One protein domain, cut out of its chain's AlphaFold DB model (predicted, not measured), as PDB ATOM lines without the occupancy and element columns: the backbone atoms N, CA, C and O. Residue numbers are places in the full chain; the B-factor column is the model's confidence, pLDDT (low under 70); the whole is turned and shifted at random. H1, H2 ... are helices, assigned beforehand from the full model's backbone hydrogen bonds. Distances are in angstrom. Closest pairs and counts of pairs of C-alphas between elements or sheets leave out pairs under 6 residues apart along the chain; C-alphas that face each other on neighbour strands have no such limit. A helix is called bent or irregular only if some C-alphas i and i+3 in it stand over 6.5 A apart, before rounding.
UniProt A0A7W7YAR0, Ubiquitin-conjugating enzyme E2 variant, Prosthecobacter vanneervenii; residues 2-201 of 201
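What this domain is: This is residues 2 to 201 of the 201 residues of the protein "Ubiquitin-conjugating enzyme E2 variant" of Prosthecobacter vanneervenii (UniProt A0A7W7YAR0). One long helix, H1, runs through most of the domain's length; the helical hairpin of H4 and H5 packs on one side of it through H5, the short helix H9 lies on the opposite side, and H2 crosses H1 near its last residues. Beside H1, near the middle of the domain, the short helix H6 has H3, H4 and H8 packed round it, while H7, H10 and H11 lie at the periphery and residues 2 to 9 of H1 stick out. The 200 printed residues hold eleven named helices, H1 to H11 in order along the chain, and no named strand; the class is all helix. The whole is compact, with a radius of gyration of the C-alphas of 17.7 A, and spans 56 by 47 by 34 A.

Where its parts are: H1, the longest helix, covers residues 2 to 32 and measures 44.5 A, from C-alpha 2 at (165.729, 137.023, 116.682) to C-alpha 32 at (149.114, 160.582, 82.793). H2 is residues 41 to 53, 16.2 A long, and H3 is residues 55 to 60. H4, residues 63 to 83, measures 28.2 A and has a kink of 46 degrees near residue 70. H5 is residues 89 to 98, H6 residues 101 to 109, H7 residues 112 to 124, H8 residues 131 to 137 and H9 residues 153 to 159. H10, residues 162 to 174, is 17.9 A long. H11, residues 192 to 200, ends at C-alpha 200, (121.181, 158.326, 87.905). Four helices are irregular: H4, with C-alphas 66 and 69 8.0 A apart; H7, with C-alphas 114 and 117 9.2 A apart; and, only just, H2, with C-alphas 43 and 46 6.7 A apart, and H3, with C-alphas 55 and 58 6.6 A apart.

How they stand to each other: H1 and H6 are the hubs, touching three helices each. With residues 10 to 22 alone H1 touches H5, the same way at a tilt of 37 degrees, only just steep; their closest C-alphas, of Ala 18 and Gly 98, are 5.3 A apart. H4 and H5 form a hairpin at a shallow tilt of 24 degrees, with the C-alphas of Met 74 and Ala 95 closest at 4.9 A. H1 only just touches H9, with 3 pairs of C-alphas within 8 A, closest at Phe 20 and Leu 153, 7.1 A. H1 touches H2 about perpendicular, at 86 degrees, closest at the C-alphas of Glu 29 and Gly 45, 6.8 A. H6 touches H4 at Asn 102 and Asn 67, H3 at His 109 and Arg 56, and H8 at Ala 108 and Pro 131, their closest C-alphas 5.9, 5.7 and 4.2 A apart. H2 and H3 touch only at the corner, and only just, with 3 pairs of C-alphas within 8 A. H7 is near H6, H10 is near H1 and H9, and H11 is near H2; H1 and H4 are apart. In H1, H5, H9, H10 and H11 every O i to N i+4 pair is within hydrogen-bond range; the counts are 7 of 9 in H2, 15 of 17 in H4, 4 of 5 in H6, 6 of 9 in H7, 0 of 2 in H3 and 1 of 3 in H8, where O i to N i+3 pairs within range number 2 of 3 in H3 and 3 of 4 in H8.

The domain as a whole: The two C-alphas farthest apart, of Lys 2 and Ala 192, are 58.9 A apart. The printed part has no cut and ends at residue 201, the chain's last. The links from H8 to H9, 15 residues, and from H10 to H11, 17 residues, are long. The mean pLDDT of the printed part is 96.6, and residue 201 alone is under 70.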
ATOM      1  N   LYS A   2     165.071 136.252 117.759       86.38
ATOM      2  CA  LYS A   2     165.729 137.023 116.682       86.38
ATOM      3  C   LYS A   2     165.175 136.696 115.286       86.38
ATOM      4  O   LYS A   2     164.856 137.615 114.543       86.38
ATOM      5  N   ASP A   3     164.950 135.415 114.996       90.00
ATOM      6  CA  ASP A   3     164.412 134.983 113.696       90.00
ATOM      7  C   ASP A   3     162.974 135.456 113.472       90.00
ATOM      8  O   ASP A   3     162.626 135.887 112.380       90.00
ATOM      9  N   LEU A   4     162.149 135.459 114.525       93.00
ATOM     10  CA  LEU A   4     160.776 135.961 114.449       93.00
ATOM     11  C   LEU A   4     160.750 137.468 114.162       93.00
ATOM     12  O   LEU A   4     160.004 137.907 113.296       93.00
ATOM     13  N   ILE A   5     161.598 138.244 114.845       95.62
ATOM     14  CA  ILE A   5     161.725 139.687 114.603       95.62
ATOM     15  C   ILE A   5     162.162 139.940 113.157       95.62
ATOM     16  O   ILE A   5     161.564 140.766 112.472       95.62
ATOM     17  N   LEU A   6     163.166 139.206 112.674       96.62
ATOM     18  CA  LEU A   6     163.654 139.352 111.308       96.62
ATOM     19  C   LEU A   6     162.572 139.008 110.274       96.62
ATOM     20  O   LEU A   6     162.389 139.762 109.323       96.62
ATOM     21  N   LEU A   7     161.825 137.921 110.476       97.12
ATOM     22  CA  LEU A   7     160.714 137.537 109.601       97.12
ATOM     23  C   LEU A   7     159.612 138.602 109.580       97.12
ATOM     24  O   LEU A   7     159.124 138.951 108.507       97.12
ATOM     25  N   SER A   8     159.250 139.164 110.737       96.00
ATOM     26  CA  SER A   8     158.270 140.252 110.812       96.00
ATOM     27  C   SER A   8     158.746 141.510 110.083       96.00
ATOM     28  O   SER A   8     157.965 142.118 109.355       96.00
ATOM     29  N   LEU A   9     160.024 141.877 110.221       97.44
ATOM     30  CA  LEU A   9     160.610 143.014 109.502       97.44
ATOM     31  C   LEU A   9     160.648 142.776 107.990       97.44
ATOM     32  O   LEU A   9     160.322 143.679 107.224       97.44
ATOM     33  N   GLN A  10     160.993 141.563 107.551       98.25
ATOM     34  CA  GLN A  10     160.963 141.198 106.134       98.25
ATOM     35  C   GLN A  10     159.541 141.261 105.571       98.25
ATOM     36  O   GLN A  10     159.337 141.848 104.512       98.25
ATOM     37  N   ALA A  11     158.555 140.712 106.283       98.12
ATOM     38  CA  ALA A  11     157.160 140.763 105.860       98.12
ATOM     39  C   ALA A  11     156.654 142.210 105.766       98.12
ATOM     40  O   ALA A  11     156.068 142.583 104.753       98.12
ATOM     41  N   ALA A  12     156.947 143.046 106.769       97.62
ATOM     42  CA  ALA A  12     156.612 144.467 106.741       97.62
ATOM     43  C   ALA A  12     157.281 145.183 105.557       97.62
ATOM     44  O   ALA A  12     156.614 145.910 104.828       97.62
ATOM     45  N   GLY A  13     158.569 144.924 105.311       98.38
ATOM     46  CA  GLY A  13     159.290 145.476 104.164       98.38
ATOM     47  C   GLY A  13     158.656 145.098 102.824       98.38
ATOM     48  O   GLY A  13     158.513 145.952 101.956       98.38
ATOM     49  N   VAL A  14     158.208 143.849 102.668       98.69
ATOM     50  CA  VAL A  14     157.520 143.393 101.450       98.69
ATOM     51  C   VAL A  14     156.144 144.039 101.289       98.69
ATOM     52  O   VAL A  14     155.801 144.452 100.183       98.69
ATOM     53  N   VAL A  15     155.367 144.163 102.370       98.62
ATOM     54  CA  VAL A  15     154.064 144.852 102.347       98.62
ATOM     55  C   VAL A  15     154.242 146.309 101.927       98.62
ATOM     56  O   VAL A  15     153.522 146.777 101.050       98.62
ATOM     57  N   LEU A  16     155.231 147.010 102.492       98.56
ATOM     58  CA  LEU A  16     155.538 148.389 102.111       98.56
ATOM     59  C   LEU A  16     156.032 148.473 100.663       98.56
ATOM     60  O   LEU A  16     155.619 149.365  99.935       98.56
ATOM     61  N   ALA A  17     156.852 147.531 100.192       98.81
ATOM     62  CA  ALA A  17     157.268 147.508  98.790       98.81
ATOM     63  C   ALA A  17     156.073 147.337  97.832       98.81
ATOM     64  O   ALA A  17     156.016 148.005  96.800       98.81
ATOM     65  N   ALA A  18     155.107 146.480  98.174       98.75
ATOM     66  CA  ALA A  18     153.885 146.304  97.390       98.75
ATOM     67  C   ALA A  18     152.985 147.552  97.431       98.75
ATOM     68  O   ALA A  18     152.452 147.952  96.399       98.75
ATOM     69  N   ASP A  19     152.862 148.200  98.592       98.75
ATOM     70  CA  ASP A  19     152.130 149.463  98.756       98.75
ATOM     71  C   ASP A  19     152.770 150.611  97.954       98.75
ATOM     72  O   ASP A  19     152.085 151.384  97.285       98.75
ATOM     73  N   PHE A  20     154.103 150.680  97.938       98.81
ATOM     74  CA  PHE A  20     154.854 151.625  97.114       98.81
ATOM     75  C   PHE A  20     154.626 151.384  95.619       98.81
ATOM     76  O   PHE A  20     154.347 152.326  94.882       98.81
ATOM     77  N   ALA A  21     154.704 150.127  95.170       98.75
ATOM     78  CA  ALA A  21     154.457 149.771  93.775       98.75
ATOM     79  C   ALA A  21     153.018 150.101  93.347       98.75
ATOM     80  O   ALA A  21     152.815 150.664  92.273       98.75
ATOM     81  N   ALA A  22     152.029 149.819  94.201       98.62
ATOM     82  CA  ALA A  22     150.645 150.225  93.970       98.62
ATOM     83  C   ALA A  22     150.504 151.756  93.912       98.62
ATOM     84  O   ALA A  22     149.825 152.268  93.028       98.62
ATOM     85  N   GLY A  23     151.199 152.487  94.790       98.62
ATOM     86  CA  GLY A  23     151.248 153.950  94.762       98.62
ATOM     87  C   GLY A  23     151.870 154.521  93.486       98.62
ATOM     88  O   GLY A  23     151.355 155.492  92.947       98.62
ATOM     89  N   LEU A  24     152.927 153.902  92.950       98.69
ATOM     90  CA  LEU A  24     153.512 154.289  91.658       98.69
ATOM     91  C   LEU A  24     152.524 154.115  90.500       98.69
ATOM     92  O   LEU A  24     152.435 154.990  89.643       98.69
ATOM     93  N   VAL A  25     151.786 153.001  90.473       97.75
ATOM     94  CA  VAL A  25     150.753 152.757  89.454       97.75
ATOM     95  C   VAL A  25     149.623 153.777  89.589       97.75
ATOM     96  O   VAL A  25     149.266 154.412  88.603       97.75
ATOM     97  N   HIS A  26     149.131 154.000  90.808       98.31
ATOM     98  CA  HIS A  26     148.073 154.969  91.093       98.31
ATOM     99  C   HIS A  26     148.474 156.397  90.691       98.31
ATOM    100  O   HIS A  26     147.754 157.058  89.948       98.31
ATOM    101  N   TRP A  27     149.671 156.846  91.084       98.56
ATOM    102  CA  TRP A  27     150.215 158.138  90.658       98.56
ATOM    103  C   TRP A  27     150.314 158.249  89.135       98.56
ATOM    104  O   TRP A  27     149.947 159.278  88.569       98.56
ATOM    105  N   PHE A  28     150.789 157.203  88.457       97.88
ATOM    106  CA  PHE A  28     150.907 157.211  87.003       97.88
ATOM    107  C   PHE A  28     149.538 157.320  86.316       97.88
ATOM    108  O   PHE A  28     149.390 158.094  85.365       97.88
ATOM    109  N   GLU A  29     148.539 156.579  86.801       97.19
ATOM    110  CA  GLU A  29     147.165 156.635  86.298       97.19
ATOM    111  C   GLU A  29     146.574 158.043  86.437       97.19
ATOM    112  O   GLU A  29     146.089 158.613  85.454       97.19
ATOM    113  N   ASP A  30     146.702 158.650  87.612       97.31
ATOM    114  CA  ASP A  30     146.224 160.005  87.891       97.31
ATOM    115  C   ASP A  30     146.911 161.059  87.036       97.31
ATOM    116  O   ASP A  30     146.270 161.930  86.425       97.31
ATOM    117  N   ALA A  31     148.238 160.985  86.982       97.25
ATOM    118  CA  ALA A  31     149.038 162.011  86.356       97.25
ATOM    119  C   ALA A  31     148.981 161.939  84.827       97.25
ATOM    120  O   ALA A  31     149.036 162.986  84.181       97.25
ATOM    121  N   TYR A  32     148.853 160.749  84.228       97.06
ATOM    122  CA  TYR A  32     149.114 160.582  82.793       97.06
ATOM    123  C   TYR A  32     148.069 159.796  82.005       97.06
ATOM    124  O   TYR A  32     148.104 159.878  80.777       97.06
ATOM    125  N   VAL A  33     147.142 159.077  82.645       96.88
ATOM    126  CA  VAL A  33     146.168 158.244  81.926       96.88
ATOM    127  C   VAL A  33     144.805 158.930  81.870       96.88
ATOM    128  O   VAL A  33     144.219 159.320  82.877       96.88
ATOM    129  N   ARG A  34     144.267 159.079  80.665       94.62
ATOM    130  CA  ARG A  34     142.925 159.609  80.381       94.62
ATOM    131  C   ARG A  34     142.134 158.614  79.547       94.62
ATOM    132  O   ARG A  34     142.687 157.632  79.058       94.62
ATOM    133  N   GLU A  35     140.829 158.834  79.405       93.94
ATOM    134  CA  GLU A  35     139.948 157.904  78.685       93.94
ATOM    135  C   GLU A  35     140.349 157.677  77.216       93.94
ATOM    136  O   GLU A  35     140.087 156.608  76.668       93.94
ATOM    137  N   ASP A  36     141.040 158.642  76.611       93.81
ATOM    138  CA  ASP A  36     141.560 158.625  75.243       93.81
ATOM    139  C   ASP A  36     143.013 158.124  75.134       93.81
ATOM    140  O   ASP A  36     143.547 158.004  74.031       93.81
ATOM    141  N   THR A  37     143.663 157.782  76.255       95.69
ATOM    142  CA  THR A  37     145.029 157.243  76.239       95.69
ATOM    143  C   THR A  37     145.055 155.905  75.491       95.69
ATOM    144  O   THR A  37     144.324 154.985  75.877       95.69
ATOM    145  N   PRO A  38     145.896 155.741  74.449       95.31
ATOM    146  CA  PRO A  38     145.950 154.506  73.676       95.31
ATOM    147  C   PRO A  38     146.178 153.281  74.564       95.31
ATOM    148  O   PRO A  38     147.034 153.298  75.446       95.31
ATOM    149  N   TRP A  39     145.412 152.215  74.313       92.25
ATOM    150  CA  TRP A  39     145.450 150.920  75.017       92.25
ATOM    151  C   TRP A  39     144.999 150.937  76.485       92.25
ATOM    152  O   TRP A  39     144.342 149.991  76.912       92.25
ATOM    153  N   LEU A  40     145.290 151.999  77.237       93.12
ATOM    154  CA  LEU A  40     145.023 152.095  78.675       93.12
ATOM    155  C   LEU A  40     143.706 152.801  79.004       93.12
ATOM    156  O   LEU A  40     143.060 152.466  79.991       93.12
ATOM    157  N   GLY A  41     143.278 153.764  78.188       93.19
ATOM    158  CA  GLY A  41     142.226 154.709  78.561       93.19
ATOM    159  C   GLY A  41     140.880 154.061  78.867       93.19
ATOM    160  O   GLY A  41     140.225 154.415  79.845       93.19
ATOM    161  N   ARG A  42     140.501 153.029  78.106       91.81
ATOM    162  CA  ARG A  42     139.274 152.259  78.359       91.81
ATOM    163  C   ARG A  42     139.306 151.500  79.691       91.81
ATOM    164  O   ARG A  42     138.263 151.380  80.327       91.81
ATOM    165  N   TRP A  43     140.459 150.944  80.058       89.56
ATOM    166  CA  TRP A  43     140.589 149.999  81.172       89.56
ATOM    167  C   TRP A  43     141.004 150.664  82.482       89.56
ATOM    168  O   TRP A  43     140.592 150.195  83.533       89.56
ATOM    169  N   LEU A  44     141.772 151.753  82.414       92.88
ATOM    170  CA  LEU A  44     142.314 152.466  83.575       92.88
ATOM    171  C   LEU A  44     141.810 153.913  83.621       92.88
ATOM    172  O   LEU A  44     141.219 154.334  84.608       92.88
ATOM    173  N   GLY A  45     141.939 154.654  82.515       95.50
ATOM    174  CA  GLY A  45     141.616 156.086  82.473       95.50
ATOM    175  C   GLY A  45     140.154 156.402  82.792       95.50
ATOM    176  O   GLY A  45     139.868 157.226  83.656       95.50
ATOM    177  N   ARG A  46     139.204 155.736  82.127       95.25
ATOM    178  CA  ARG A  46     137.772 155.962  82.366       95.25
ATOM    179  C   ARG A  46     137.341 155.533  83.778       95.25
ATOM    180  O   ARG A  46     136.669 156.337  84.428       95.25
ATOM    181  N   PRO A  47     137.716 154.343  84.293       95.06
ATOM    182  CA  PRO A  47     137.471 153.996  85.694       95.06
ATOM    183  C   PRO A  47     138.080 154.988  86.687       95.06
ATOM    184  O   PRO A  47     137.409 155.335  87.659       95.06
ATOM    185  N   ASN A  48     139.283 155.506  86.422       96.19
ATOM    186  CA  ASN A  48     139.914 156.490  87.296       96.19
ATOM    187  C   ASN A  48     139.172 157.841  87.297       96.19
ATOM    188  O   ASN A  48     138.897 158.415  88.348       96.19
ATOM    189  N   ILE A  49     138.715 158.309  86.129       96.75
ATOM    190  CA  ILE A  49     137.856 159.505  86.036       96.75
ATOM    191  C   ILE A  49     136.560 159.306  86.837       96.75
ATOM    192  O   ILE A  49     136.156 160.197  87.587       96.75
ATOM    193  N   VAL A  50     135.910 158.139  86.718       97.19
ATOM    194  CA  VAL A  50     134.730 157.805  87.539       97.19
ATOM    195  C   VAL A  50     135.079 157.877  89.017       97.19
ATOM    196  O   VAL A  50     134.332 158.475  89.786       97.19
ATOM    197  N   HIS A  51     136.214 157.306  89.409       97.38
ATOM    198  CA  HIS A  51     136.667 157.291  90.787       97.38
ATOM    199  C   HIS A  51     136.849 158.707  91.356       97.38
ATOM    200  O   HIS A  51     136.309 159.027  92.411       97.38
ATOM    201  N   HIS A  52     137.517 159.600  90.630       97.06
ATOM    202  CA  HIS A  52     137.816 160.948  91.118       97.06
ATOM    203  C   HIS A  52     136.582 161.855  91.210       97.06
ATOM    204  O   HIS A  52     136.545 162.772  92.039       97.06
ATOM    205  N   HIS A  53     135.561 161.604  90.384       97.19
ATOM    206  CA  HIS A  53     134.296 162.349  90.393       97.19
ATOM    207  C   HIS A  53     133.215 161.734  91.287       97.19
ATOM    208  O   HIS A  53     132.347 162.464  91.779       97.19
ATOM    209  N   LEU A  54     133.228 160.409  91.452       97.00
ATOM    210  CA  LEU A  54     132.239 159.606  92.176       97.00
ATOM    211  C   LEU A  54     132.958 158.520  93.013       97.00
ATOM    212  O   LEU A  54     132.816 157.329  92.722       97.00
ATOM    213  N   PRO A  55     133.692 158.882  94.087       96.06
ATOM    214  CA  PRO A  55     134.629 157.968  94.761       96.06
ATOM    215  C   PRO A  55     133.995 156.672  95.264       96.06
ATOM    216  O   PRO A  55     134.547 155.584  95.109       96.06
ATOM    217  N   ARG A  56     132.761 156.759  95.775       96.38
ATOM    218  CA  ARG A  56     132.021 155.593  96.271       96.38
ATOM    219  C   ARG A  56     131.501 154.659  95.176       96.38
ATOM    220  O   ARG A  56     131.107 153.545  95.517       96.38
ATOM    221  N   HIS A  57     131.528 155.036  93.896       96.12
ATOM    222  CA  HIS A  57     131.042 154.175  92.811       96.12
ATOM    223  C   HIS A  57     131.778 152.825  92.785       96.12
ATOM    224  O   HIS A  57     131.146 151.778  92.656       96.12
ATOM    225  N   MET A  58     133.090 152.825  93.050       95.50
ATOM    226  CA  MET A  58     133.898 151.599  93.105       95.50
ATOM    227  C   MET A  58     133.427 150.597  94.172       95.50
ATOM    228  O   MET A  58     133.738 149.412  94.087       95.50
ATOM    229  N   THR A  59     132.692 151.042  95.199       97.19
ATOM    230  CA  THR A  59     132.261 150.168  96.303       97.19
ATOM    231  C   THR A  59     131.225 149.130  95.872       97.19
ATOM    232  O   THR A  59     131.116 148.095  96.540       97.19
ATOM    233  N   HIS A  60     130.547 149.374  94.743       95.50
ATOM    234  CA  HIS A  60     129.583 148.472  94.111       95.50
ATOM    235  C   HIS A  60     130.237 147.365  93.277       95.50
ATOM    236  O   HIS A  60     129.577 146.377  92.964       95.50
ATOM    237  N   ASN A  61     131.527 147.494  92.958       95.75
ATOM    238  CA  ASN A  61     132.249 146.488  92.194       95.75
ATOM    239  C   ASN A  61     132.471 145.224  93.032       95.75
ATOM    240  O   ASN A  61     132.889 145.269  94.202       95.75
ATOM    241  N   THR A  62     132.303 144.074  92.389       97.50
ATOM    242  CA  THR A  62     132.783 142.788  92.896       97.50
ATOM    243  C   THR A  62     134.303 142.815  93.102       97.50
ATOM    244  O   THR A  62     135.019 143.707  92.629       97.50
ATOM    245  N   TRP A  63     134.830 141.823  93.827       97.44
ATOM    246  CA  TRP A  63     136.278 141.681  94.001       97.44
ATOM    247  C   TRP A  63     136.997 141.551  92.650       97.44
ATOM    248  O   TRP A  63     137.989 142.238  92.419       97.44
ATOM    249  N   TRP A  64     136.462 140.744  91.728       97.38
ATOM    250  CA  TRP A  64     137.074 140.540  90.413       97.38
ATOM    251  C   TRP A  64     137.093 141.819  89.574       97.38
ATOM    252  O   TRP A  64     138.130 142.173  89.026       97.38
ATOM    253  N   GLU A  65     135.984 142.558  89.522       95.56
ATOM    254  CA  GLU A  65     135.911 143.825  88.780       95.56
ATOM    255  C   GLU A  65     136.894 144.881  89.289       95.56
ATOM    256  O   GLU A  65     137.309 145.730  88.514       95.56
ATOM    257  N   SER A  66     137.265 144.830  90.573       94.69
ATOM    258  CA  SER A  66     138.222 145.780  91.154       94.69
ATOM    259  C   SER A  66     139.678 145.346  90.990       94.69
ATOM    260  O   SER A  66     140.556 146.200  90.975       94.69
ATOM    261  N   ASN A  67     139.953 144.039  90.926       96.38
ATOM    262  CA  ASN A  67     141.308 143.515  91.116       96.38
ATOM    263  C   ASN A  67     141.851 142.700  89.934       96.38
ATOM    264  O   ASN A  67     143.028 142.355  89.961       96.38
ATOM    265  N   LYS A  68     141.053 142.359  88.913       95.19
ATOM    266  CA  LYS A  68     141.480 141.439  87.840       95.19
ATOM    267  C   LYS A  68     142.782 141.869  87.153       95.19
ATOM    268  O   LYS A  68     143.640 141.019  86.944       95.19
ATOM    269  N   GLU A  69     142.979 143.156  86.869       92.94
ATOM    270  CA  GLU A  69     144.206 143.674  86.253       92.94
ATOM    271  C   GLU A  69     145.420 143.458  87.169       92.94
ATOM    272  O   GLU A  69     146.462 142.963  86.728       92.94
ATOM    273  N   LEU A  70     145.270 143.746  88.467       96.00
ATOM    274  CA  LEU A  70     146.320 143.559  89.470       96.00
ATOM    275  C   LEU A  70     146.629 142.073  89.677       96.00
ATOM    276  O   LEU A  70     147.792 141.680  89.666       96.00
ATOM    277  N   VAL A  71     145.604 141.228  89.792       97.44
ATOM    278  CA  VAL A  71     145.741 139.772  89.947       97.44
ATOM    279  C   VAL A  71     146.430 139.154  88.734       97.44
ATOM    280  O   VAL A  71     147.339 138.344  88.906       97.44
ATOM    281  N   MET A  72     146.053 139.547  87.515       96.88
ATOM    282  CA  MET A  72     146.719 139.084  86.294       96.88
ATOM    283  C   MET A  72     148.185 139.525  86.264       96.88
ATOM    284  O   MET A  72     149.062 138.708  85.987       96.88
ATOM    285  N   THR A  73     148.468 140.783  86.616       96.75
ATOM    286  CA  THR A  73     149.839 141.320  86.657       96.75
ATOM    287  C   THR A  73     150.701 140.584  87.680       96.75
ATOM    288  O   THR A  73     151.810 140.148  87.370       96.75
ATOM    289  N   MET A  74     150.177 140.369  88.885       98.50
ATOM    290  CA  MET A  74     150.876 139.639  89.940       98.50
ATOM    291  C   MET A  74     151.018 138.143  89.621       98.50
ATOM    292  O   MET A  74     152.038 137.540  89.945       98.50
ATOM    293  N   GLY A  75     150.047 137.543  88.927       98.31
ATOM    294  CA  GLY A  75     150.147 136.176  88.416       98.31
ATOM    295  C   GLY A  75     151.280 136.020  87.399       98.31
ATOM    296  O   GLY A  75     152.071 135.082  87.498       98.31
ATOM    297  N   MET A  76     151.424 136.973  86.471       98.44
ATOM    298  CA  MET A  76     152.551 137.006  85.531       98.44
ATOM    299  C   MET A  76     153.894 137.171  86.253       98.44
ATOM    300  O   MET A  76     154.852 136.480  85.908       98.44
ATOM    301  N   LEU A  77     153.961 138.020  87.286       98.31
ATOM    302  CA  LEU A  77     155.153 138.172  88.126       98.31
ATOM    303  C   LEU A  77     155.553 136.847  88.792       98.31
ATOM    304  O   LEU A  77     156.724 136.472  88.754       98.31
ATOM    305  N   ILE A  78     154.590 136.119  89.368       98.62
ATOM    306  CA  ILE A  78     154.832 134.809  89.988       98.62
ATOM    307  C   ILE A  78     155.367 133.807  88.959       98.62
ATOM    308  O   ILE A  78     156.354 133.125  89.233       98.62
ATOM    309  N   ILE A  79     154.747 133.726  87.776       98.62
ATOM    310  CA  ILE A  79     155.177 132.816  86.703       98.62
ATOM    311  C   ILE A  79     156.603 133.152  86.255       98.62
ATOM    312  O   ILE A  79     157.436 132.254  86.144       98.62
ATOM    313  N   ALA A  80     156.903 134.434  86.041       98.56
ATOM    314  CA  ALA A  80     158.235 134.881  85.652       98.56
ATOM    315  C   ALA A  80     159.280 134.553  86.729       98.56
ATOM    316  O   ALA A  80     160.341 134.018  86.414       98.56
ATOM    317  N   ALA A  81     158.969 134.801  88.004       98.44
ATOM    318  CA  ALA A  81     159.861 134.474  89.110       98.44
ATOM    319  C   ALA A  81     160.105 132.961  89.230       98.44
ATOM    320  O   ALA A  81     161.229 132.531  89.491       98.44
ATOM    321  N   ALA A  82     159.074 132.141  89.002       98.44
ATOM    322  CA  ALA A  82     159.207 130.688  88.968       98.44
ATOM    323  C   ALA A  82     160.122 130.239  87.823       98.44
ATOM    324  O   ALA A  82     161.037 129.447  88.038       98.44
ATOM    325  N   TRP A  83     159.907 130.786  86.624       98.50
ATOM    326  CA  TRP A  83     160.692 130.465  85.435       98.50
ATOM    327  C   TRP A  83     162.169 130.863  85.573       98.50
ATOM    328  O   TRP A  83     163.049 130.122  85.143       98.50
ATOM    329  N   LEU A  84     162.449 131.988  86.236       98.38
ATOM    330  CA  LEU A  84     163.804 132.465  86.531       98.38
ATOM    331  C   LEU A  84     164.444 131.801  87.765       98.38
ATOM    332  O   LEU A  84     165.573 132.138  88.118       98.38
ATOM    333  N   GLY A  85     163.745 130.886  88.447       97.94
ATOM    334  CA  GLY A  85     164.257 130.206  89.641       97.94
ATOM    335  C   GLY A  85     164.399 131.103  90.876       97.94
ATOM    336  O   GLY A  85     165.150 130.767  91.789       97.94
ATOM    337  N   CYS A  86     163.694 132.237  90.928       97.44
ATOM    338  CA  CYS A  86     163.750 133.214  92.021       97.44
ATOM    339  C   CYS A  86     162.424 133.365  92.791       97.44
ATOM    340  O   CYS A  86     162.234 134.334  93.527       97.44
ATOM    341  N   LEU A  87     161.496 132.413  92.647       98.19
ATOM    342  CA  LEU A  87     160.231 132.416  93.382       98.19
ATOM    343  C   LEU A  87     160.457 132.154  94.879       98.19
ATOM    344  O   LEU A  87     160.787 131.044  95.293       98.19
ATOM    345  N   THR A  88     160.223 133.175  95.701       98.31
ATOM    346  CA  THR A  88     160.319 133.109  97.167       98.31
ATOM    347  C   THR A  88     158.979 133.429  97.826       98.31
ATOM    348  O   THR A  88     158.042 133.907  97.183       98.31
ATOM    349  N   TRP A  89     158.875 133.215  99.141       98.38
ATOM    350  CA  TRP A  89     157.697 133.649  99.897       98.38
ATOM    351  C   TRP A  89     157.516 135.177  99.874       98.38
ATOM    352  O   TRP A  89     156.385 135.648  99.949       98.38
ATOM    353  N   HIS A  90     158.597 135.955  99.710       98.56
ATOM    354  CA  HIS A  90     158.522 137.408  99.529       98.56
ATOM    355  C   HIS A  90     157.788 137.765  98.234       98.56
ATOM    356  O   HIS A  90     156.934 138.641  98.256       98.56
ATOM    357  N   VAL A  91     158.064 137.057  97.129       98.62
ATOM    358  CA  VAL A  91     157.347 137.253  95.854       98.62
ATOM    359  C   VAL A  91     155.867 136.916  96.015       98.62
ATOM    360  O   VAL A  91     155.016 137.683  95.572       98.62
ATOM    361  N   TRP A  92     155.544 135.818  96.705       98.62
ATOM    362  CA  TRP A  92     154.154 135.457  97.000       98.62
ATOM    363  C   TRP A  92     153.433 136.510  97.839       98.62
ATOM    364  O   TRP A  92     152.310 136.885  97.512       98.62
ATOM    365  N   LEU A  93     154.068 137.013  98.902       98.75
ATOM    366  CA  LEU A  93     153.478 138.047  99.748       98.75
ATOM    367  C   LEU A  93     153.303 139.364  98.983       98.75
ATOM    368  O   LEU A  93     152.241 139.976  99.071       98.75
ATOM    369  N   PHE A  94     154.304 139.770  98.197       98.81
ATOM    370  CA  PHE A  94     154.222 140.949  97.337       98.81
ATOM    371  C   PHE A  94     153.048 140.831  96.361       98.81
ATOM    372  O   PHE A  94     152.221 141.734  96.278       98.81
ATOM    373  N   ALA A  95     152.938 139.692  95.674       98.62
ATOM    374  CA  ALA A  95     151.867 139.408  94.727       98.62
ATOM    375  C   ALA A  95     150.485 139.384  95.393       98.62
ATOM    376  O   ALA A  95     149.517 139.887  94.825       98.62
ATOM    377  N   LEU A  96     150.382 138.839  96.608       98.62
ATOM    378  CA  LEU A  96     149.132 138.816  97.365       98.62
ATOM    379  C   LEU A  96     148.676 140.230  97.739       98.62
ATOM    380  O   LEU A  96     147.506 140.561  97.550       98.62
ATOM    381  N   VAL A  97     149.586 141.062  98.252       98.62
ATOM    382  CA  VAL A  97     149.278 142.445  98.638       98.62
ATOM    383  C   VAL A  97     148.982 143.292  97.400       98.62
ATOM    384  O   VAL A  97     147.921 143.906  97.323       98.62
ATOM    385  N   GLY A  98     149.868 143.264  96.401       98.56
ATOM    386  CA  GLY A  98     149.714 144.011  95.154       98.56
ATOM    387  C   GLY A  98     148.454 143.615  94.385       98.56
ATOM    388  O   GLY A  98     147.730 144.479  93.907       98.56
ATOM    389  N   GLY A  99     148.122 142.321  94.349       98.44
ATOM    390  CA  GLY A  99     146.924 141.797  93.688       98.44
ATOM    391  C   GLY A  99     145.610 142.205  94.358       98.44
ATOM    392  O   GLY A  99     144.557 142.070  93.746       98.44
ATOM    393  N   ASN A 100     145.660 142.704  95.598       98.50
ATOM    394  CA  ASN A 100     144.498 143.153  96.368       98.50
ATOM    395  C   ASN A 100     144.549 144.652  96.707       98.50
ATOM    396  O   ASN A 100     143.736 145.116  97.508       98.50
ATOM    397  N   ALA A 101     145.471 145.423  96.121       98.44
ATOM    398  CA  ALA A 101     145.621 146.840  96.451       98.44
ATOM    399  C   ALA A 101     144.331 147.637  96.182       98.44
ATOM    400  O   ALA A 101     143.921 148.441  97.020       98.44
ATOM    401  N   ASN A 102     143.623 147.341  95.086       97.81
ATOM    402  CA  ASN A 102     142.332 147.966  94.778       97.81
ATOM    403  C   ASN A 102     141.209 147.537  95.729       97.81
ATOM    404  O   ASN A 102     140.282 148.310  95.973       97.81
ATOM    405  N   GLU A 103     141.266 146.332  96.298       98.25
ATOM    406  CA  GLU A 103     140.323 145.923  97.340       98.25
ATOM    407  C   GLU A 103     140.542 146.727  98.629       98.25
ATOM    408  O   GLU A 103     139.572 147.212  99.212       98.25
ATOM    409  N   VAL A 104     141.799 146.941  99.035       98.38
ATOM    410  CA  VAL A 104     142.119 147.778 100.204       98.38
ATOM    411  C   VAL A 104     141.724 149.234  99.961       98.38
ATOM    412  O   VAL A 104     141.059 149.836 100.805       98.38
ATOM    413  N   HIS A 105     142.024 149.763  98.772       98.56
ATOM    414  CA  HIS A 105     141.567 151.078  98.330       98.56
ATOM    415  C   HIS A 105     140.034 151.199  98.429       98.56
ATOM    416  O   HIS A 105     139.503 152.125  99.043       98.56
ATOM    417  N   LYS A 106     139.295 150.210  97.917       98.56
ATOM    418  CA  LYS A 106     137.829 150.168  98.000       98.56
ATOM    419  C   LYS A 106     137.320 150.197  99.441       98.56
ATOM    420  O   LYS A 106     136.313 150.850  99.718       98.56
ATOM    421  N   TRP A 107     137.992 149.516 100.370       98.62
ATOM    422  CA  TRP A 107     137.638 149.561 101.792       98.62
ATOM    423  C   TRP A 107     137.829 150.949 102.410       98.62
ATOM    424  O   TRP A 107     137.121 151.278 103.361       98.62
ATOM    425  N   ALA A 108     138.715 151.792 101.877       98.25
ATOM    426  CA  ALA A 108     138.853 153.178 102.324       98.25
ATOM    427  C   ALA A 108     137.659 154.063 101.907       98.25
ATOM    428  O   ALA A 108     137.363 155.043 102.587       98.25
ATOM    429  N   HIS A 109     136.918 153.686 100.856       98.44
ATOM    430  CA  HIS A 109     135.691 154.377 100.418       98.44
ATOM    431  C   HIS A 109     134.409 153.847 101.053       98.44
ATOM    432  O   HIS A 109     133.356 154.478 100.943       98.44
ATOM    433  N   ARG A 110     134.471 152.689 101.714       98.06
ATOM    434  CA  ARG A 110     133.341 152.066 102.409       98.06
ATOM    435  C   ARG A 110     133.142 152.657 103.804       98.06
ATOM    436  O   ARG A 110     134.069 153.078 104.488       98.06
ATOM    437  N   THR A 111     131.896 152.651 104.255       97.69
ATOM    438  CA  THR A 111     131.548 152.929 105.646       97.69
ATOM    439  C   THR A 111     132.009 151.780 106.541       97.69
ATOM    440  O   THR A 111     132.132 150.631 106.115       97.69
ATOM    441  N   ARG A 112     132.169 152.058 107.839       97.38
ATOM    442  CA  ARG A 112     132.501 151.036 108.844       97.38
ATOM    443  C   ARG A 112     131.522 149.851 108.834       97.38
ATOM    444  O   ARG A 112     131.924 148.705 109.013       97.38
ATOM    445  N   LYS A 113     130.228 150.123 108.606       97.69
ATOM    446  CA  LYS A 113     129.189 149.086 108.519       97.69
ATOM    447  C   LYS A 113     129.404 148.178 107.304       97.69
ATOM    448  O   LYS A 113     129.287 146.969 107.445       97.69
ATOM    449  N   GLU A 114     129.744 148.754 106.153       97.81
ATOM    450  CA  GLU A 114     130.027 148.013 104.913       97.81
ATOM    451  C   GLU A 114     131.308 147.170 105.018       97.81
ATOM    452  O   GLU A 114     131.349 146.057 104.504       97.81
ATOM    453  N   ASN A 115     132.334 147.664 105.717       98.00
ATOM    454  CA  ASN A 115     133.593 146.941 105.939       98.00
ATOM    455  C   ASN A 115     133.480 145.798 106.962       98.00
ATOM    456  O   ASN A 115     134.301 144.879 106.977       98.00
ATOM    457  N   GLY A 116     132.486 145.849 107.850       98.12
ATOM    458  CA  GLY A 116     132.352 144.887 108.939       98.12
ATOM    459  C   GLY A 116     133.478 144.994 109.976       98.12
ATOM    460  O   GLY A 116     134.328 145.886 109.938       98.12
ATOM    461  N   ARG A 117     133.471 144.088 110.959       97.88
ATOM    462  CA  ARG A 117     134.323 144.201 112.160       97.88
ATOM    463  C   ARG A 117     135.812 144.017 111.870       97.88
ATOM    464  O   ARG A 117     136.613 144.735 112.452       97.88
ATOM    465  N   VAL A 118     136.169 143.072 111.001       97.94
ATOM    466  CA  VAL A 118     137.572 142.695 110.756       97.94
ATOM    467  C   VAL A 118     138.319 143.807 110.030       97.94
ATOM    468  O   VAL A 118     139.326 144.291 110.537       97.94
ATOM    469  N   ILE A 119     137.801 144.257 108.885       98.12
ATOM    470  CA  ILE A 119     138.436 145.323 108.098       98.12
ATOM    471  C   ILE A 119     138.468 146.627 108.891       98.12
ATOM    472  O   ILE A 119     139.510 147.271 108.970       98.12
ATOM    473  N   SER A 120     137.363 146.973 109.556       98.19
ATOM    474  CA  SER A 120     137.316 148.175 110.390       98.19
ATOM    475  C   SER A 120     138.330 148.127 111.535       98.19
ATOM    476  O   SER A 120     138.984 149.125 111.800       98.19
ATOM    477  N   TRP A 121     138.505 146.972 112.184       98.06
ATOM    478  CA  TRP A 121     139.520 146.808 113.225       98.06
ATOM    479  C   TRP A 121     140.943 146.950 112.667       98.06
ATOM    480  O   TRP A 121     141.750 147.658 113.260       98.06
ATOM    481  N   LEU A 122     141.241 146.350 111.508       97.12
ATOM    482  CA  LEU A 122     142.540 146.493 110.837       97.12
ATOM    483  C   LEU A 122     142.847 147.949 110.442       97.12
ATOM    484  O   LEU A 122     144.005 148.369 110.502       97.12
ATOM    485  N   GLN A 123     141.821 148.720 110.070       97.75
ATOM    486  CA  GLN A 123     141.924 150.165 109.849       97.75
ATOM    487  C   GLN A 123     142.148 150.922 111.169       97.75
ATOM    488  O   GLN A 123     143.006 151.802 111.223       97.75
ATOM    489  N   ASP A 124     141.452 150.563 112.255       96.50
ATOM    490  CA  ASP A 124     141.621 151.204 113.569       96.50
ATOM    491  C   ASP A 124     143.059 151.060 114.095       96.50
ATOM    492  O   ASP A 124     143.635 152.023 114.604       96.50
ATOM    493  N   VAL A 125     143.664 149.879 113.917       95.25
ATOM    494  CA  VAL A 125     145.063 149.608 114.301       95.25
ATOM    495  C   VAL A 125     146.085 150.004 113.227       95.25
ATOM    496  O   VAL A 125     147.267 149.704 113.371       95.25
ATOM    497  N   ARG A 126     145.654 150.701 112.164       92.56
ATOM    498  CA  ARG A 126     146.506 151.284 111.105       92.56
ATOM    499  C   ARG A 126     147.333 150.281 110.292       92.56
ATOM    500  O   ARG A 126     148.309 150.673 109.657       92.56
ATOM    501  N   ILE A 127     146.930 149.010 110.275       91.81
ATOM    502  CA  ILE A 127     147.525 147.997 109.390       91.81
ATOM    503  C   ILE A 127     147.073 148.239 107.948       91.81
ATOM    504  O   ILE A 127     147.887 148.192 107.030       91.81
ATOM    505  N   LEU A 128     145.780 148.511 107.763       97.44
ATOM    506  CA  LEU A 128     145.203 148.876 106.472       97.44
ATOM    507  C   LEU A 128     145.008 150.383 106.375       97.44
ATOM    508  O   LEU A 128     144.790 151.059 107.386       97.44
ATOM    509  N   GLN A 129     145.012 150.884 105.143       98.12
ATOM    510  CA  GLN A 129     144.741 152.280 104.885       98.12
ATOM    511  C   GLN A 129     143.360 152.684 105.414       98.12
ATOM    512  O   GLN A 129     142.340 152.030 105.169       98.12
ATOM    513  N   THR A 130     143.328 153.784 106.161       98.31
ATOM    514  CA  THR A 130     142.088 154.303 106.753       98.31
ATOM    515  C   THR A 130     141.352 155.255 105.812       98.31
ATOM    516  O   THR A 130     142.024 155.992 105.087       98.31
ATOM    517  N   PRO A 131     140.010 155.359 105.897       98.19
ATOM    518  CA  PRO A 131     139.233 156.306 105.093       98.19
ATOM    519  C   PRO A 131     139.727 157.751 105.207       98.19
ATOM    520  O   PRO A 131     139.819 158.455 104.210       98.19
ATOM    521  N   GLN A 132     140.109 158.190 106.410       97.94
ATOM    522  CA  GLN A 132     140.598 159.553 106.647       97.94
ATOM    523  C   GLN A 132     141.937 159.814 105.956       97.94
ATOM    524  O   GLN A 132     142.163 160.907 105.454       97.94
ATOM    525  N   HIS A 133     142.812 158.809 105.925       98.25
ATOM    526  CA  HIS A 133     144.112 158.897 105.259       98.25
ATOM    527  C   HIS A 133     143.938 158.979 103.746       98.25
ATOM    528  O   HIS A 133     144.526 159.835 103.099       98.25
ATOM    529  N   HIS A 134     143.061 158.147 103.190       98.38
ATOM    530  CA  HIS A 134     142.756 158.178 101.766       98.38
ATOM    531  C   HIS A 134     141.979 159.443 101.344       98.38
ATOM    532  O   HIS A 134     142.160 159.953 100.246       98.38
ATOM    533  N   ALA A 135     141.152 160.020 102.219       98.00
ATOM    534  CA  ALA A 135     140.434 161.264 101.924       98.00
ATOM    535  C   ALA A 135     141.367 162.463 101.660       98.00
ATOM    536  O   ALA A 135     140.982 163.387 100.943       98.00
ATOM    537  N   VAL A 136     142.594 162.444 102.199       98.19
ATOM    538  CA  VAL A 136     143.615 163.459 101.894       98.19
ATOM    539  C   VAL A 136     143.957 163.444 100.405       98.19
ATOM    540  O   VAL A 136     143.993 164.504  99.792       98.19
ATOM    541  N   HIS A 137     144.101 162.260  99.806       98.25
ATOM    542  CA  HIS A 137     144.341 162.111  98.370       98.25
ATOM    543  C   HIS A 137     143.201 162.708  97.525       98.25
ATOM    544  O   HIS A 137     143.446 163.393  96.539       98.25
ATOM    545  N   HIS A 138     141.944 162.537  97.945       97.62
ATOM    546  CA  HIS A 138     140.784 163.123  97.251       97.62
ATOM    547  C   HIS A 138     140.590 164.623  97.504       97.62
ATOM    548  O   HIS A 138     139.701 165.236  96.907       97.62
ATOM    549  N   THR A 139     141.396 165.229  98.374       96.88
ATOM    550  CA  THR A 139     141.350 166.667  98.637       96.88
ATOM    551  C   THR A 139     142.210 167.404  97.616       96.88
ATOM    552  O   THR A 139     143.324 166.992  97.304       96.88
ATOM    553  N   ASN A 140     141.694 168.514  97.080       95.81
ATOM    554  CA  ASN A 140     142.435 169.307  96.101       95.81
ATOM    555  C   ASN A 140     143.812 169.719  96.657       95.81
ATOM    556  O   ASN A 140     143.871 170.178  97.801       95.81
ATOM    557  N   PRO A 141     144.885 169.613  95.853       94.75
ATOM    558  CA  PRO A 141     144.876 169.408  94.396       94.75
ATOM    559  C   PRO A 141     145.035 167.948  93.908       94.75
ATOM    560  O   PRO A 141     145.231 167.750  92.710       94.75
ATOM    561  N   LYS A 142     144.875 166.940  94.783       95.44
ATOM    562  CA  LYS A 142     144.936 165.497  94.456       95.44
ATOM    563  C   LYS A 142     146.284 165.009  93.908       95.44
ATOM    564  O   LYS A 142     146.363 164.257  92.934       95.44
ATOM    565  N   ASP A 143     147.365 165.465  94.525       96.38
ATOM    566  CA  ASP A 143     148.749 165.182  94.130       96.38
ATOM    567  C   ASP A 143     149.597 164.546  95.247       96.38
ATOM    568  O   ASP A 143     150.824 164.509  95.170       96.38
ATOM    569  N   VAL A 144     148.940 163.999  96.273       97.81
ATOM    570  CA  VAL A 144     149.565 163.369  97.447       97.81
ATOM    571  C   VAL A 144     148.862 162.063  97.818       97.81
ATOM    572  O   VAL A 144     147.780 161.761  97.318       97.81
ATOM    573  N   HIS A 145     149.449 161.304  98.749       98.38
ATOM    574  CA  HIS A 145     148.831 160.117  99.354       98.38
ATOM    575  C   HIS A 145     148.486 158.965  98.382       98.38
ATOM    576  O   HIS A 145     147.469 158.286  98.535       98.38
ATOM    577  N   TYR A 146     149.362 158.696  97.415       98.56
ATOM    578  CA  TYR A 146     149.121 157.702  96.366       98.56
ATOM    579  C   TYR A 146     149.145 156.233  96.808       98.56
ATOM    580  O   TYR A 146     148.443 155.422  96.205       98.56
ATOM    581  N   CYS A 147     149.918 155.856  97.831       98.62
ATOM    582  CA  CYS A 147     149.997 154.464  98.295       98.62
ATOM    583  C   CYS A 147     148.665 154.053  98.947       98.62
ATOM    584  O   CYS A 147     148.286 154.708  99.920       98.62
ATOM    585  N   PRO A 148     147.936 153.036  98.441       98.06
ATOM    586  CA  PRO A 148     146.556 152.762  98.854       98.06
ATOM    587  C   PRO A 148     146.397 151.666  99.924       98.06
ATOM    588  O   PRO A 148     145.286 151.423 100.395       98.06
ATOM    589  N   VAL A 149     147.463 150.953 100.295       98.50
ATOM    590  CA  VAL A 149     147.376 149.752 101.141       98.50
ATOM    591  C   VAL A 149     147.569 150.081 102.617       98.50
ATOM    592  O   VAL A 149     146.821 149.570 103.452       98.50
ATOM    593  N   THR A 150     148.545 150.924 102.959       97.12
ATOM    594  CA  THR A 150     148.878 151.260 104.352       97.12
ATOM    595  C   THR A 150     148.795 152.765 104.619       97.12
ATOM    596  O   THR A 150     148.645 153.587 103.714       97.12
ATOM    597  N   ASN A 151     148.910 153.152 105.893       96.38
ATOM    598  CA  ASN A 151     149.074 154.555 106.291       96.38
ATOM    599  C   ASN A 151     150.556 154.993 106.364       96.38
ATOM    600  O   ASN A 151     150.831 156.138 106.715       96.38
ATOM    601  N   VAL A 152     151.514 154.097 106.098       96.62
ATOM    602  CA  VAL A 152     152.923 154.295 106.483       96.62
ATOM    603  C   VAL A 152     153.705 155.101 105.451       96.62
ATOM    604  O   VAL A 152     154.451 156.002 105.826       96.62
ATOM    605  N   LEU A 153     153.565 154.783 104.161       97.69
ATOM    606  CA  LEU A 153     154.433 155.363 103.133       97.69
ATOM    607  C   LEU A 153     154.081 156.801 102.767       97.69
ATOM    608  O   LEU A 153     154.994 157.598 102.568       97.69
ATOM    609  N   ASN A 154     152.794 157.146 102.705       98.31
ATOM    610  CA  ASN A 154     152.375 158.472 102.238       98.31
ATOM    611  C   ASN A 154     153.018 159.624 103.033       98.31
ATOM    612  O   ASN A 154     153.626 160.479 102.397       98.31
ATOM    613  N   PRO A 155     153.025 159.636 104.387       97.62
ATOM    614  CA  PRO A 155     153.680 160.711 105.134       97.62
ATOM    615  C   PRO A 155     155.175 160.843 104.827       97.62
ATOM    616  O   PRO A 155     155.707 161.948 104.857       97.62
ATOM    617  N   VAL A 156     155.859 159.733 104.528       98.25
ATOM    618  CA  VAL A 156     157.291 159.732 104.198       98.25
ATOM    619  C   VAL A 156     157.520 160.268 102.786       98.25
ATOM    620  O   VAL A 156     158.341 161.162 102.602       98.25
ATOM    621  N   LEU A 157     156.794 159.739 101.798       98.69
ATOM    622  CA  LEU A 157     156.944 160.101 100.385       98.69
ATOM    623  C   LEU A 157     156.542 161.555 100.124       98.69
ATOM    624  O   LEU A 157     157.230 162.259  99.384       98.69
ATOM    625  N   ASP A 158     155.483 162.022 100.778       98.25
ATOM    626  CA  ASP A 158     155.003 163.391 100.623       98.25
ATOM    627  C   ASP A 158     155.935 164.386 101.331       98.25
ATOM    628  O   ASP A 158     156.243 165.440 100.776       98.25
ATOM    629  N   ALA A 159     156.485 164.036 102.504       98.31
ATOM    630  CA  ALA A 159     157.457 164.885 103.203       98.31
ATOM    631  C   ALA A 159     158.735 165.129 102.382       98.31
ATOM    632  O   ALA A 159     159.312 166.215 102.449       98.31
ATOM    633  N   VAL A 160     159.169 164.141 101.592       98.31
ATOM    634  CA  VAL A 160     160.320 164.286 100.684       98.31
ATOM    635  C   VAL A 160     159.927 164.763  99.281       98.31
ATOM    636  O   VAL A 160     160.785 164.813  98.402       98.31
ATOM    637  N   ARG A 161     158.651 165.121  99.062       98.25
ATOM    638  CA  ARG A 161     158.093 165.571  97.774       98.25
ATOM    639  C   ARG A 161     158.408 164.611  96.625       98.25
ATOM    640  O   ARG A 161     158.734 165.032  95.515       98.25
ATOM    641  N   PHE A 162     158.331 163.308  96.903       98.69
ATOM    642  CA  PHE A 162     158.721 162.253  95.969       98.69
ATOM    643  C   PHE A 162     157.985 162.369  94.624       98.69
ATOM    644  O   PHE A 162     158.620 162.366  93.570       98.69
ATOM    645  N   TRP A 163     156.658 162.531  94.664       98.31
ATOM    646  CA  TRP A 163     155.801 162.598  93.473       98.31
ATOM    647  C   TRP A 163     156.088 163.834  92.624       98.31
ATOM    648  O   TRP A 163     156.332 163.722  91.425       98.31
ATOM    649  N   GLU A 164     156.160 165.005  93.258       97.19
ATOM    650  CA  GLU A 164     156.511 166.259  92.587       97.19
ATOM    651  C   GLU A 164     157.909 166.196  91.956       97.19
ATOM    652  O   GLU A 164     158.118 166.679  90.842       97.19
ATOM    653  N   GLY A 165     158.873 165.575  92.645       98.19
ATOM    654  CA  GLY A 165     160.220 165.352  92.124       98.19
ATOM    655  C   GLY A 165     160.226 164.458  90.883       98.19
ATOM    656  O   GLY A 165     160.935 164.748  89.916       98.19
ATOM    657  N   LEU A 166     159.403 163.406  90.873       97.94
ATOM    658  CA  LEU A 166     159.263 162.509  89.730       97.94
ATOM    659  C   LEU A 166     158.592 163.204  88.534       97.94
ATOM    660  O   LEU A 166     159.071 163.080  87.406       97.94
ATOM    661  N   GLU A 167     157.544 163.995  88.766       98.12
ATOM    662  CA  GLU A 167     156.916 164.822  87.727       98.12
ATOM    663  C   GLU A 167     157.879 165.884  87.176       98.12
ATOM    664  O   GLU A 167     157.961 166.089  85.961       98.12
ATOM    665  N   TRP A 168     158.662 166.532  88.048       98.38
ATOM    666  CA  TRP A 168     159.707 167.466  87.635       98.38
ATOM    667  C   TRP A 168     160.739 166.771  86.744       98.38
ATOM    668  O   TRP A 168     161.068 167.291  85.675       98.38
ATOM    669  N   LEU A 169     161.213 165.587  87.139       98.19
ATOM    670  CA  LEU A 169     162.185 164.818  86.369       98.19
ATOM    671  C   LEU A 169     161.632 164.457  84.987       98.19
ATOM    672  O   LEU A 169     162.293 164.720  83.982       98.19
ATOM    673  N   LEU A 170     160.418 163.909  84.910       98.00
ATOM    674  CA  LEU A 170     159.789 163.520  83.645       98.00
ATOM    675  C   LEU A 170     159.583 164.713  82.707       98.00
ATOM    676  O   LEU A 170     159.883 164.631  81.513       98.00
ATOM    677  N   LYS A 171     159.170 165.859  83.251       98.00
ATOM    678  CA  LYS A 171     159.026 167.092  82.479       98.00
ATOM    679  C   LYS A 171     160.348 167.562  81.873       98.00
ATOM    680  O   LYS A 171     160.353 167.994  80.723       98.00
ATOM    681  N   HIS A 172     161.452 167.507  82.618       98.06
ATOM    682  CA  HIS A 172     162.741 168.046  82.160       98.06
ATOM    683  C   HIS A 172     163.573 167.051  81.346       98.06
ATOM    684  O   HIS A 172     164.448 167.474  80.597       98.06
ATOM    685  N   THR A 173     163.307 165.749  81.467       98.00
ATOM    686  CA  THR A 173     164.047 164.708  80.735       98.00
ATOM    687  C   THR A 173     163.355 164.288  79.446       98.00
ATOM    688  O   THR A 173     164.018 164.144  78.424       98.00
ATOM    689  N   VAL A 174     162.031 164.112  79.472       96.94
ATOM    690  CA  VAL A 174     161.261 163.598  78.326       96.94
ATOM    691  C   VAL A 174     160.105 164.511  77.911       96.94
ATOM    692  O   VAL A 174     159.351 164.177  77.003       96.94
ATOM    693  N   GLY A 175     159.946 165.676  78.548       96.62
ATOM    694  CA  GLY A 175     158.894 166.639  78.206       96.62
ATOM    695  C   GLY A 175     157.487 166.233  78.656       96.62
ATOM    696  O   GLY A 175     156.528 166.941  78.343       96.62
ATOM    697  N   LEU A 176     157.347 165.124  79.390       96.31
ATOM    698  CA  LEU A 176     156.056 164.600  79.828       96.31
ATOM    699  C   LEU A 176     155.518 165.438  80.995       96.31
ATOM    700  O   LEU A 176     156.192 165.620  82.005       96.31
ATOM    701  N   LYS A 177     154.303 165.973  80.847       96.56
ATOM    702  CA  LYS A 177     153.646 166.821  81.851       96.56
ATOM    703  C   LYS A 177     152.414 166.120  82.403       96.56
ATOM    704  O   LYS A 177     151.687 165.490  81.637       96.56
ATOM    705  N   ARG A 178     152.174 166.293  83.706       95.75
ATOM    706  CA  ARG A 178     150.929 165.884  84.359       95.75
ATOM    707  C   ARG A 178     149.735 166.463  83.599       95.75
ATOM    708  O   ARG A 178     149.709 167.654  83.280       95.75
ATOM    709  N   GLN A 179     148.768 165.612  83.303       95.44
ATOM    710  CA  GLN A 179     147.517 165.992  82.674       95.44
ATOM    711  C   GLN A 179     146.548 166.587  83.712       95.44
ATOM    712  O   GLN A 179     146.586 166.206  84.883       95.44
ATOM    713  N   PRO A 180     145.650 167.502  83.312       94.06
ATOM    714  CA  PRO A 180     144.651 168.057  84.221       94.06
ATOM    715  C   PRO A 180     143.647 166.988  84.679       94.06
ATOM    716  O   PRO A 180     143.281 166.096  83.907       94.06
ATOM    717  N   ASP A 181     143.205 167.069  85.931       95.38
ATOM    718  CA  ASP A 181     142.120 166.271  86.505       95.38
ATOM    719  C   ASP A 181     140.850 167.127  86.587       95.38
ATOM    720  O   ASP A 181     140.752 168.050  87.391       95.38
ATOM    721  N   THR A 182     139.842 166.799  85.780       95.69
ATOM    722  CA  THR A 182     138.590 167.569  85.678       95.69
ATOM    723  C   THR A 182     137.717 167.526  86.934       95.69
ATOM    724  O   THR A 182     136.709 168.230  87.002       95.69
ATOM    725  N   SER A 183     138.059 166.702  87.925       95.62
ATOM    726  CA  SER A 183     137.428 166.722  89.248       95.62
ATOM    727  C   SER A 183     138.009 167.803  90.171       95.62
ATOM    728  O   SER A 183     137.385 168.142  91.178       95.62
ATOM    729  N   VAL A 184     139.163 168.379  89.816       96.44
ATOM    730  CA  VAL A 184     139.801 169.488  90.530       96.44
ATOM    731  C   VAL A 184     139.293 170.826  89.966       96.44
ATOM    732  O   VAL A 184     139.335 171.045  88.750       96.44
ATOM    733  N   PRO A 185     138.828 171.768  90.811       94.44
ATOM    734  CA  PRO A 185     138.375 173.079  90.358       94.44
ATOM    735  C   PRO A 185     139.433 173.810  89.523       94.44
ATOM    736  O   PRO A 185     140.589 173.925  89.923       94.44
ATOM    737  N   GLY A 186     139.025 174.327  88.361       94.38
ATOM    738  CA  GLY A 186     139.906 175.067  87.451       94.38
ATOM    739  C   GLY A 186     140.711 174.208  86.469       94.38
ATOM    740  O   GLY A 186     141.404 174.772  85.627       94.38
ATOM    741  N   GLN A 187     140.591 172.875  86.507       94.75
ATOM    742  CA  GLN A 187     141.307 171.951  85.611       94.75
ATOM    743  C   GLN A 187     140.425 171.366  84.487       94.75
ATOM    744  O   GLN A 187     140.687 170.291  83.955       94.75
ATOM    745  N   GLY A 188     139.377 172.090  84.088       92.94
ATOM    746  CA  GLY A 188     138.450 171.689  83.026       92.94
ATOM    747  C   GLY A 188     137.073 171.274  83.544       92.94
ATOM    748  O   GLY A 188     136.796 171.328  84.740       92.94
ATOM    749  N   ALA A 189     136.182 170.915  82.620       94.06
ATOM    750  CA  ALA A 189     134.820 170.503  82.942       94.06
ATOM    751  C   ALA A 189     134.726 168.982  83.107       94.06
ATOM    752  O   ALA A 189     135.377 168.231  82.379       94.06
ATOM    753  N   ALA A 190     133.873 168.530  84.029       94.44
ATOM    754  CA  ALA A 190     133.524 167.119  84.134       94.44
ATOM    755  C   ALA A 190     132.925 166.619  82.801       94.44
ATOM    756  O   ALA A 190     132.091 167.322  82.220       94.44
ATOM    757  N   PRO A 191     133.289 165.414  82.325       94.81
ATOM    758  CA  PRO A 191     132.676 164.832  81.134       94.81
ATOM    759  C   PRO A 191     131.148 164.738  81.258       94.81
ATOM    760  O   PRO A 191     130.626 164.444  82.334       94.81
ATOM    761  N   ALA A 192     130.413 164.935  80.158       95.12
ATOM    762  CA  ALA A 192     128.942 164.919  80.174       95.12
ATOM    763  C   ALA A 192     128.372 163.612  80.760       95.12
ATOM    764  O   ALA A 192     127.455 163.637  81.580       95.12
ATOM    765  N   TRP A 193     128.996 162.481  80.430       94.69
ATOM    766  CA  TRP A 193     128.608 161.164  80.929       94.69
ATOM    767  C   TRP A 193     128.832 160.997  82.448       94.69
ATOM    768  O   TRP A 193     128.100 160.250  83.089       94.69
ATOM    769  N   ILE A 194     129.776 161.725  83.066       96.00
ATOM    770  CA  ILE A 194     129.922 161.767  84.537       96.00
ATOM    771  C   ILE A 194     128.736 162.498  85.173       96.00
ATOM    772  O   ILE A 194     128.213 162.071  86.205       96.00
ATOM    773  N   VAL A 195     128.295 163.600  84.560       93.19
ATOM    774  CA  VAL A 195     127.138 164.371  85.039       93.19
ATOM    775  C   VAL A 195     125.867 163.525  84.967       93.19
ATOM    776  O   VAL A 195     125.058 163.559  85.892       93.19
ATOM    777  N   GLU A 196     125.709 162.736  83.906       93.56
ATOM    778  CA  GLU A 196     124.610 161.776  83.759       93.56
ATOM    779  C   GLU A 196     124.657 160.682  84.831       93.56
ATOM    780  O   GLU A 196     123.651 160.451  85.500       93.56
ATOM    781  N   MET A 197     125.826 160.078  85.076       93.62
ATOM    782  CA  MET A 197     125.995 159.078  86.141       93.62
ATOM    783  C   MET A 197     125.620 159.627  87.522       93.62
ATOM    784  O   MET A 197     124.962 158.935  88.293       93.62
ATOM    785  N   ARG A 198     125.979 160.882  87.827       89.06
ATOM    786  CA  ARG A 198     125.621 161.533  89.099       89.06
ATOM    787  C   ARG A 198     124.112 161.737  89.263       89.06
ATOM    788  O   ARG A 198     123.638 161.777  90.388       89.06
ATOM    789  N   ARG A 199     123.368 161.916  88.168       86.69
ATOM    790  CA  ARG A 199     121.903 162.081  88.200       86.69
ATOM    791  C   ARG A 199     121.159 160.753  88.336       86.69
ATOM    792  O   ARG A 199     119.997 160.767  88.724       86.69
ATOM    793  N   ALA A 200     121.794 159.648  87.951       80.25
ATOM    794  CA  ALA A 200     121.181 158.326  87.905       80.25
ATOM    795  C   ALA A 200     121.333 157.511  89.204       80.25
ATOM    796  O   ALA A 200     120.627 156.515  89.358       80.25
ATOM    797  N   GLY A 201     122.256 157.893  90.093       66.38
ATOM    798  CA  GLY A 201     122.486 157.260  91.401       66.38
ATOM    799  C   GLY A 201     121.914 158.074  92.549       66.38
ATOM    800  O   GLY A 201     121.513 157.439  93.547       66.38
TER     801      GLY A 201